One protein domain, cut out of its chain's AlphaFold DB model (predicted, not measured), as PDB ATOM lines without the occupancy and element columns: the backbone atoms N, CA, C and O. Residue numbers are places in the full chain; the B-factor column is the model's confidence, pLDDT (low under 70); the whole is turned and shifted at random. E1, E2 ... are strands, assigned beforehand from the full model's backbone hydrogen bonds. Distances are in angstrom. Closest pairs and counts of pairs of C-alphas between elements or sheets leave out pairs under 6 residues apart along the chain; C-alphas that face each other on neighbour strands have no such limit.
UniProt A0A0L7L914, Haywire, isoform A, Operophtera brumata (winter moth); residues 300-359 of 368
ATOM      1  N   LEU A 300     257.576 251.480 444.867       95.25
ATOM      2  CA  LEU A 300     258.479 252.506 445.392       95.25
ATOM      3  C   LEU A 300     257.764 253.864 445.398       95.25
ATOM      4  O   LEU A 300     257.183 254.249 444.390       95.25
ATOM      5  N   CYS A 301     257.840 254.583 446.515       97.06
ATOM      6  CA  CYS A 301     257.336 255.953 446.638       97.06
ATOM      7  C   CYS A 301     258.402 256.997 446.315       97.06
ATOM      8  O   CYS A 301     259.599 256.726 446.398       97.06
ATOM      9  N   ARG A 302     257.971 258.225 446.024       98.00
ATOM     10  CA  ARG A 302     258.810 259.422 445.900       98.00
ATOM     11  C   ARG A 302     258.989 260.123 447.250       98.00
ATOM     12  O   ARG A 302     258.275 259.869 448.219       98.00
ATOM     13  N   THR A 303     259.959 261.031 447.325       96.19
ATOM     14  CA  THR A 303     260.109 261.941 448.469       96.19
ATOM     15  C   THR A 303     258.833 262.759 448.663       96.19
ATOM     16  O   THR A 303     258.300 263.304 447.703       96.19
ATOM     17  N   GLY A 304     258.345 262.841 449.900       94.94
ATOM     18  CA  GLY A 304     257.114 263.542 450.263       94.94
ATOM     19  C   GLY A 304     255.825 262.791 449.921       94.94
ATOM     20  O   GLY A 304     254.752 263.247 450.301       94.94
ATOM     21  N   GLU A 305     255.897 261.641 449.244       97.44
ATOM     22  CA  GLU A 305     254.710 260.868 448.880       97.44
ATOM     23  C   GLU A 305     254.124 260.126 450.088       97.44
ATOM     24  O   GLU A 305     254.844 259.743 451.016       97.44
ATOM     25  N   PHE A 306     252.803 259.928 450.070       95.00
ATOM     26  CA  PHE A 306     252.096 259.109 451.049       95.00
ATOM     27  C   PHE A 306     252.652 257.686 451.048       95.00
ATOM     28  O   PHE A 306     252.654 257.016 450.020       95.00
ATOM     29  N   CYS A 307     253.078 257.213 452.215       95.31
ATOM     30  CA  CYS A 307     253.754 255.927 452.339       95.31
ATOM     31  C   CYS A 307     253.041 254.898 453.201       95.31
ATOM     32  O   CYS A 307     253.449 253.735 453.229       95.31
ATOM     33  N   GLY A 308     251.968 255.290 453.879       93.44
ATOM     34  CA  GLY A 308     251.190 254.391 454.713       93.44
ATOM     35  C   GLY A 308     250.361 255.117 455.755       93.44
ATOM     36  O   GLY A 308     250.433 256.336 455.893       93.44
ATOM     37  N   ASN A 309     249.589 254.355 456.517       92.94
ATOM     38  CA  ASN A 309     248.773 254.873 457.606       92.94
ATOM     39  C   ASN A 309     249.364 254.483 458.963       92.94
ATOM     40  O   ASN A 309     249.864 253.376 459.127       92.94
ATOM     41  N   VAL A 310     249.289 255.366 459.953       91.00
ATOM     42  CA  VAL A 310     249.685 255.097 461.338       91.00
ATOM     43  C   VAL A 310     248.430 255.042 462.194       91.00
ATOM     44  O   VAL A 310     247.683 256.013 462.265       91.00
ATOM     45  N   ASN A 311     248.183 253.901 462.826       87.31
ATOM     46  CA  ASN A 311     247.048 253.705 463.729       87.31
ATOM     47  C   ASN A 311     247.204 254.556 465.002       87.31
ATOM     48  O   ASN A 311     248.273 254.549 465.608       87.31
ATOM     49  N   TYR A 312     246.123 255.235 465.403       86.81
ATOM     50  CA  TYR A 312     246.066 256.114 466.573       86.81
ATOM     51  C   TYR A 312     246.365 255.422 467.908       86.81
ATOM     52  O   TYR A 312     247.050 255.976 468.762       86.81
ATOM     53  N   ASP A 313     245.857 254.210 468.084       82.75
ATOM     54  CA  ASP A 313     245.873 253.479 469.347       82.75
ATOM     55  C   ASP A 313     247.211 252.764 469.583       82.75
ATOM     56  O   ASP A 313     247.722 252.702 470.700       82.75
ATOM     57  N   LEU A 314     247.800 252.210 468.516       81.06
ATOM     58  CA  LEU A 314     248.999 251.363 468.605       81.06
ATOM     59  C   LEU A 314     250.266 252.005 468.028       81.06
ATOM     60  O   LEU A 314     251.349 251.421 468.150       81.06
ATOM     61  N   ASN A 315     250.141 253.157 467.361       84.56
ATOM     62  CA  ASN A 315     251.192 253.760 466.534       84.56
ATOM     63  C   ASN A 315     251.811 252.747 465.553       84.56
ATOM     64  O   ASN A 315     253.016 252.744 465.285       84.56
ATOM     65  N   ALA A 316     250.983 251.827 465.053       84.69
ATOM     66  CA  ALA A 316     251.386 250.814 464.089       84.69
ATOM     67  C   ALA A 316     251.341 251.408 462.677       84.69
ATOM     68  O   ALA A 316     250.324 251.982 462.292       84.69
ATOM     69  N   LEU A 317     252.436 251.264 461.925       89.00
ATOM     70  CA  LEU A 317     252.547 251.727 460.542       89.00
ATOM     71  C   LEU A 317     252.098 250.629 459.567       89.00
ATOM     72  O   LEU A 317     252.706 249.561 459.503       89.00
ATOM     73  N   TYR A 318     251.082 250.933 458.771       89.81
ATOM     74  CA  TYR A 318     250.584 250.142 457.653       89.81
ATOM     75  C   TYR A 318     251.140 250.716 456.355       89.81
ATOM     76  O   TYR A 318     250.629 251.691 455.806       89.81
ATOM     77  N   GLN A 319     252.255 250.147 455.909       90.69
ATOM     78  CA  GLN A 319     253.014 250.656 454.777       90.69
ATOM     79  C   GLN A 319     252.317 250.325 453.446       90.69
ATOM     80  O   GLN A 319     251.951 249.183 453.198       90.69
ATOM     81  N   SER A 320     252.148 251.334 452.590       91.94
ATOM     82  CA  SER A 320     251.548 251.216 451.249       91.94
ATOM     83  C   SER A 320     252.581 251.203 450.120       91.94
ATOM     84  O   SER A 320     252.267 250.792 449.008       91.94
ATOM     85  N   CYS A 321     253.808 251.651 450.390       94.25
ATOM     86  CA  CYS A 321     254.921 251.661 449.441       94.25
ATOM     87  C   CYS A 321     256.267 251.725 450.176       94.25
ATOM     88  O   CYS A 321     256.343 252.118 451.342       94.25
ATOM     89  N   MET A 322     257.362 251.400 449.498       93.31
ATOM     90  CA  MET A 322     258.720 251.542 450.019       93.31
ATOM     91  C   MET A 322     259.283 252.934 449.735       93.31
ATOM     92  O   MET A 322     259.413 253.336 448.582       93.31
ATOM     93  N   CYS A 323     259.673 253.660 450.785       94.94
ATOM     94  CA  CYS A 323     260.368 254.934 450.613       94.94
ATOM     95  C   CYS A 323     261.756 254.749 449.970       94.94
ATOM     96  O   CYS A 323     262.395 253.716 450.215       94.94
ATOM     97  N   PRO A 324     262.263 255.752 449.222       95.75
ATOM     98  CA  PRO A 324     263.596 255.712 448.627       95.75
ATOM     99  C   PRO A 324     264.711 255.541 449.665       95.75
ATOM    100  O   PRO A 324     264.514 255.685 450.878       95.75
ATOM    101  N   LYS A 325     265.939 255.298 449.192       92.06
ATOM    102  CA  LYS A 325     267.127 255.292 450.059       92.06
ATOM    103  C   LYS A 325     267.226 256.625 450.823       92.06
ATOM    104  O   LYS A 325     266.858 257.672 450.296       92.06
ATOM    105  N   HIS A 326     267.687 256.581 452.075       90.56
ATOM    106  CA  HIS A 326     267.765 257.741 452.985       90.56
ATOM    107  C   HIS A 326     266.420 258.406 453.320       90.56
ATOM    108  O   HIS A 326     266.398 259.535 453.801       90.56
ATOM    109  N   HIS A 327     265.304 257.701 453.119       92.50
ATOM    110  CA  HIS A 327     263.991 258.158 453.554       92.50
ATOM    111  C   HIS A 327     263.380 257.228 454.598       92.50
ATOM    112  O   HIS A 327     263.721 256.041 454.692       92.50
ATOM    113  N   ILE A 328     262.455 257.777 455.375       91.38
ATOM    114  CA  ILE A 328     261.649 257.049 456.343       91.38
ATOM    115  C   ILE A 328     260.174 257.397 456.181       91.38
ATOM    116  O   ILE A 328     259.827 258.517 455.825       91.38
ATOM    117  N   CYS A 329     259.311 256.411 456.412       93.00
ATOM    118  CA  CYS A 329     257.870 256.598 456.386       93.00
ATOM    119  C   CYS A 329     257.399 257.031 457.776       93.00
ATOM    120  O   CYS A 329     257.373 256.208 458.693       93.00
ATOM    121  N   VAL A 330     257.087 258.316 457.948       92.50
ATOM    122  CA  VAL A 330     256.708 258.900 459.247       92.50
ATOM    123  C   VAL A 330     255.512 259.833 459.107       92.50
ATOM    124  O   VAL A 330     255.270 260.402 458.045       92.50
ATOM    125  N   HIS A 331     254.740 259.973 460.182       91.62
ATOM    126  CA  HIS A 331     253.669 260.961 460.278       91.62
ATOM    127  C   HIS A 331     254.185 262.212 461.007       91.62
ATOM    128  O   HIS A 331     255.029 262.102 461.891       91.62
ATOM    129  N   ASN A 332     253.647 263.390 460.687       84.62
ATOM    130  CA  ASN A 332     254.100 264.677 461.249       84.62
ATOM    131  C   ASN A 332     253.591 264.974 462.671       84.62
ATOM    132  O   ASN A 332     253.553 266.131 463.065       84.62
ATOM    133  N   GLY A 333     253.089 263.983 463.417       71.31
ATOM    134  CA  GLY A 333     252.516 264.217 464.755       71.31
ATOM    135  C   GLY A 333     251.282 265.143 464.818       71.31
ATOM    136  O   GLY A 333     250.784 265.403 465.907       71.31
ATOM    137  N   GLY A 334     250.765 265.628 463.681       74.94
ATOM    138  CA  GLY A 334     249.667 266.600 463.621       74.94
ATOM    139  C   GLY A 334     248.270 266.056 463.968       74.94
ATOM    140  O   GLY A 334     248.040 264.851 464.077       74.94
ATOM    141  N   VAL A 335     247.300 266.969 464.090       65.62
ATOM    142  CA  VAL A 335     245.923 266.711 464.573       65.62
ATOM    143  C   VAL A 335     245.034 265.967 463.561       65.62
ATOM    144  O   VAL A 335     243.932 265.542 463.904       65.62
ATOM    145  N   THR A 336     245.472 265.758 462.315       60.97
ATOM    146  CA  THR A 336     244.637 265.131 461.275       60.97
ATOM    147  C   THR A 336     244.407 263.644 461.541       60.97
ATOM    148  O   THR A 336     245.156 262.788 461.066       60.97
ATOM    149  N   ARG A 337     243.339 263.360 462.291       78.94
ATOM    150  CA  ARG A 337     242.773 262.033 462.539       78.94
ATOM    151  C   ARG A 337     241.840 261.687 461.386       78.94
ATOM    152  O   ARG A 337     240.697 262.132 461.351       78.94
ATOM    153  N   LEU A 338     242.330 260.905 460.439       90.50
ATOM    154  CA  LEU A 338     241.512 260.344 459.367       90.50
ATOM    155  C   LEU A 338     240.992 258.976 459.800       90.50
ATOM    156  O   LEU A 338     241.642 258.285 460.585       90.50
ATOM    157  N   LEU A 339     239.826 258.578 459.294       91.62
ATOM    158  CA  LEU A 339     239.372 257.202 459.448       91.62
ATOM    159  C   LEU A 339     240.165 256.329 458.469       91.62
ATOM    160  O   LEU A 339     240.066 256.507 457.257       91.62
ATOM    161  N   ILE A 340     240.971 255.413 458.996       90.62
ATOM    162  CA  ILE A 340     241.761 254.459 458.220       90.62
ATOM    163  C   ILE A 340     241.178 253.057 458.399       90.62
ATOM    164  O   ILE A 340     240.682 252.705 459.472       90.62
ATOM    165  N   SER A 341     241.239 252.256 457.340       88.06
ATOM    166  CA  SER A 341     240.826 250.855 457.355       88.06
ATOM    167  C   SER A 341     241.971 250.010 456.828       88.06
ATOM    168  O   SER A 341     242.320 250.085 455.656       88.06
ATOM    169  N   GLU A 342     242.542 249.213 457.715       89.06
ATOM    170  CA  GLU A 342     243.723 248.391 457.505       89.06
ATOM    171  C   GLU A 342     243.466 246.960 457.992       89.06
ATOM    172  O   GLU A 342     242.435 246.650 458.605       89.06
ATOM    173  N   LEU A 343     244.417 246.059 457.736       85.50
ATOM    174  CA  LEU A 343     244.313 244.678 458.196       85.50
ATOM    175  C   LEU A 343     244.207 244.630 459.732       85.50
ATOM    176  O   LEU A 343     245.123 245.035 460.449       85.50
ATOM    177  N   LEU A 344     243.068 244.121 460.216       84.75
ATOM    178  CA  LEU A 344     242.677 244.047 461.634       84.75
ATOM    179  C   LEU A 344     242.453 245.404 462.328       84.75
ATOM    180  O   LEU A 344     242.359 245.460 463.551       84.75
ATOM    181  N   TYR A 345     242.326 246.503 461.579       86.25
ATOM    182  CA  TYR A 345     242.102 247.824 462.164       86.25
ATOM    183  C   TYR A 345     241.119 248.662 461.345       86.25
ATOM    184  O   TYR A 345     241.267 248.797 460.139       86.25
ATOM    185  N   LYS A 346     240.111 249.261 461.983       88.06
ATOM    186  CA  LYS A 346     239.269 250.300 461.369       88.06
ATOM    187  C   LYS A 346     239.040 251.401 462.385       88.06
ATOM    188  O   LYS A 346     238.215 251.269 463.281       88.06
ATOM    189  N   GLY A 347     239.777 252.490 462.286       89.69
ATOM    190  CA  GLY A 347     239.774 253.486 463.345       89.69
ATOM    191  C   GLY A 347     240.421 254.783 462.927       89.69
ATOM    192  O   GLY A 347     240.575 255.061 461.742       89.69
ATOM    193  N   ARG A 348     240.755 255.604 463.916       91.06
ATOM    194  CA  ARG A 348     241.422 256.879 463.665       91.06
ATOM    195  C   ARG A 348     242.901 256.625 463.396       91.06
ATOM    196  O   ARG A 348     243.512 255.737 463.973       91.06
ATOM    197  N   GLY A 349     243.500 257.424 462.538       92.25
ATOM    198  CA  GLY A 349     244.925 257.335 462.284       92.25
ATOM    199  C   GLY A 349     245.453 258.547 461.551       92.25
ATOM    200  O   GLY A 349     244.715 259.486 461.247       92.25
ATOM    201  N   TRP A 350     246.744 258.502 461.269       93.50
ATOM    202  CA  TRP A 350     247.462 259.540 460.546       93.50
ATOM    203  C   TRP A 350     247.983 259.002 459.226       93.50
ATOM    204  O   TRP A 350     248.364 257.839 459.121       93.50
ATOM    205  N   LYS A 351     248.072 259.876 458.228       93.88
ATOM    206  CA  LYS A 351     248.861 259.595 457.031       93.88
ATOM    207  C   LYS A 351     250.345 259.758 457.359       93.88
ATOM    208  O   LYS A 351     250.736 260.737 457.994       93.88
ATOM    209  N   ALA A 352     251.155 258.813 456.908       93.88
ATOM    210  CA  ALA A 352     252.605 258.902 456.907       93.88
ATOM    211  C   ALA A 352     253.109 259.228 455.500       93.88
ATOM    212  O   ALA A 352     252.501 258.838 454.499       93.88
ATOM    213  N   TYR A 353     254.239 259.924 455.437       95.25
ATOM    214  CA  TYR A 353     254.877 260.354 454.199       95.25
ATOM    215  C   TYR A 353     256.360 259.987 454.204       95.25
ATOM    216  O   TYR A 353     256.990 259.890 455.261       95.25
ATOM    217  N   CYS A 354     256.922 259.764 453.019       96.12
ATOM    218  CA  CYS A 354     258.342 259.480 452.865       96.12
ATOM    219  C   CYS A 354     259.170 260.746 453.074       96.12
ATOM    220  O   CYS A 354     259.266 261.588 452.186       96.12
ATOM    221  N   GLN A 355     259.830 260.866 454.217       94.31
ATOM    222  CA  GLN A 355     260.660 262.021 454.545       94.31
ATOM    223  C   GLN A 355     262.131 261.687 454.442       94.31
ATOM    224  O   GLN A 355     262.537 260.576 454.786       94.31
ATOM    225  N   ARG A 356     262.927 262.648 453.966       92.81
ATOM    226  CA  ARG A 356     264.383 262.540 454.017       92.81
ATOM    227  C   ARG A 356     264.814 262.503 455.470       92.81
ATOM    228  O   ARG A 356     264.364 263.300 456.284       92.81
ATOM    229  N   ILE A 357     265.707 261.580 455.765       88.81
ATOM    230  CA  ILE A 357     266.433 261.576 457.022       88.81
ATOM    231  C   ILE A 357     267.565 262.563 456.790       88.81
ATOM    232  O   ILE A 357     268.491 262.244 456.043       88.81
ATOM    233  N   GLY A 358     267.416 263.787 457.299       81.19
ATOM    234  CA  GLY A 358     268.447 264.809 457.163       81.19
ATOM    235  C   GLY A 358     269.776 264.270 457.685       81.19
ATOM    236  O   GLY A 358     269.828 263.709 458.776       81.19
ATOM    237  N   THR A 359     270.829 264.391 456.884       58.81
ATOM    238  CA  THR A 359     272.214 264.276 457.363       58.81
ATOM    239  C   THR A 359     272.668 265.564 458.047       58.81
ATOM    240  O   THR A 359     273.591 265.520 458.848       58.81
TER     241      THR A 359
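Overview. This is residues 300 to 359 of the 368 residues of the protein "Haywire, isoform A" of Operophtera brumata (winter moth) (UniProt A0A0L7L914). A small, strongly twisted sheet is strung along one long bent strand, E5; E1, in a hairpin with E2, lies on one side of it, E3 and E4 beside its two ends on the other. The 60 printed residues hold five named strands, E1 to E5 in chain order, in a branched antiparallel sheet: all strand, no named helix. The whole is compact, radius of gyration of the C-alphas 11.3 A, and elongated, spanning 33 by 22 by 16 A.

Along the chain. E1, residues 306 to 311, begins at C-alpha (252.096, 259.109, 451.049) and is 14.7 A long. E2 is residues 317 to 319, E3 327 to 330, E4 338 to 342. E5, residues 345 to 356, is 27.9 A long, bends by 86 degrees at residue 348 and ends at C-alpha (264.383, 262.540, 454.017).

Arrangement. Within hydrogen-bond range are N 309 and O 318 of E1 and E2, 2.9 A, and N 310 and O 350 of E1 and E5, 2.8 A. E5 pairs staggered: with E4, its hairpin partner, over residues 345 to 349, with E1 over 349 to 353, with E3 over 353 to 356. N 340 and O 347, 2.8 A, join E4 and E5 within that range, N 328 and O 355, 2.9 A, E3 and E5. E3 and E4 are apart.

Size, cuts and confidence. The two C-alphas farthest apart, of Leu 344 and Thr 359, are 36.1 A apart. The printed part has no cut and no long link. Residues 335, 336 and 359 have pLDDT under 70.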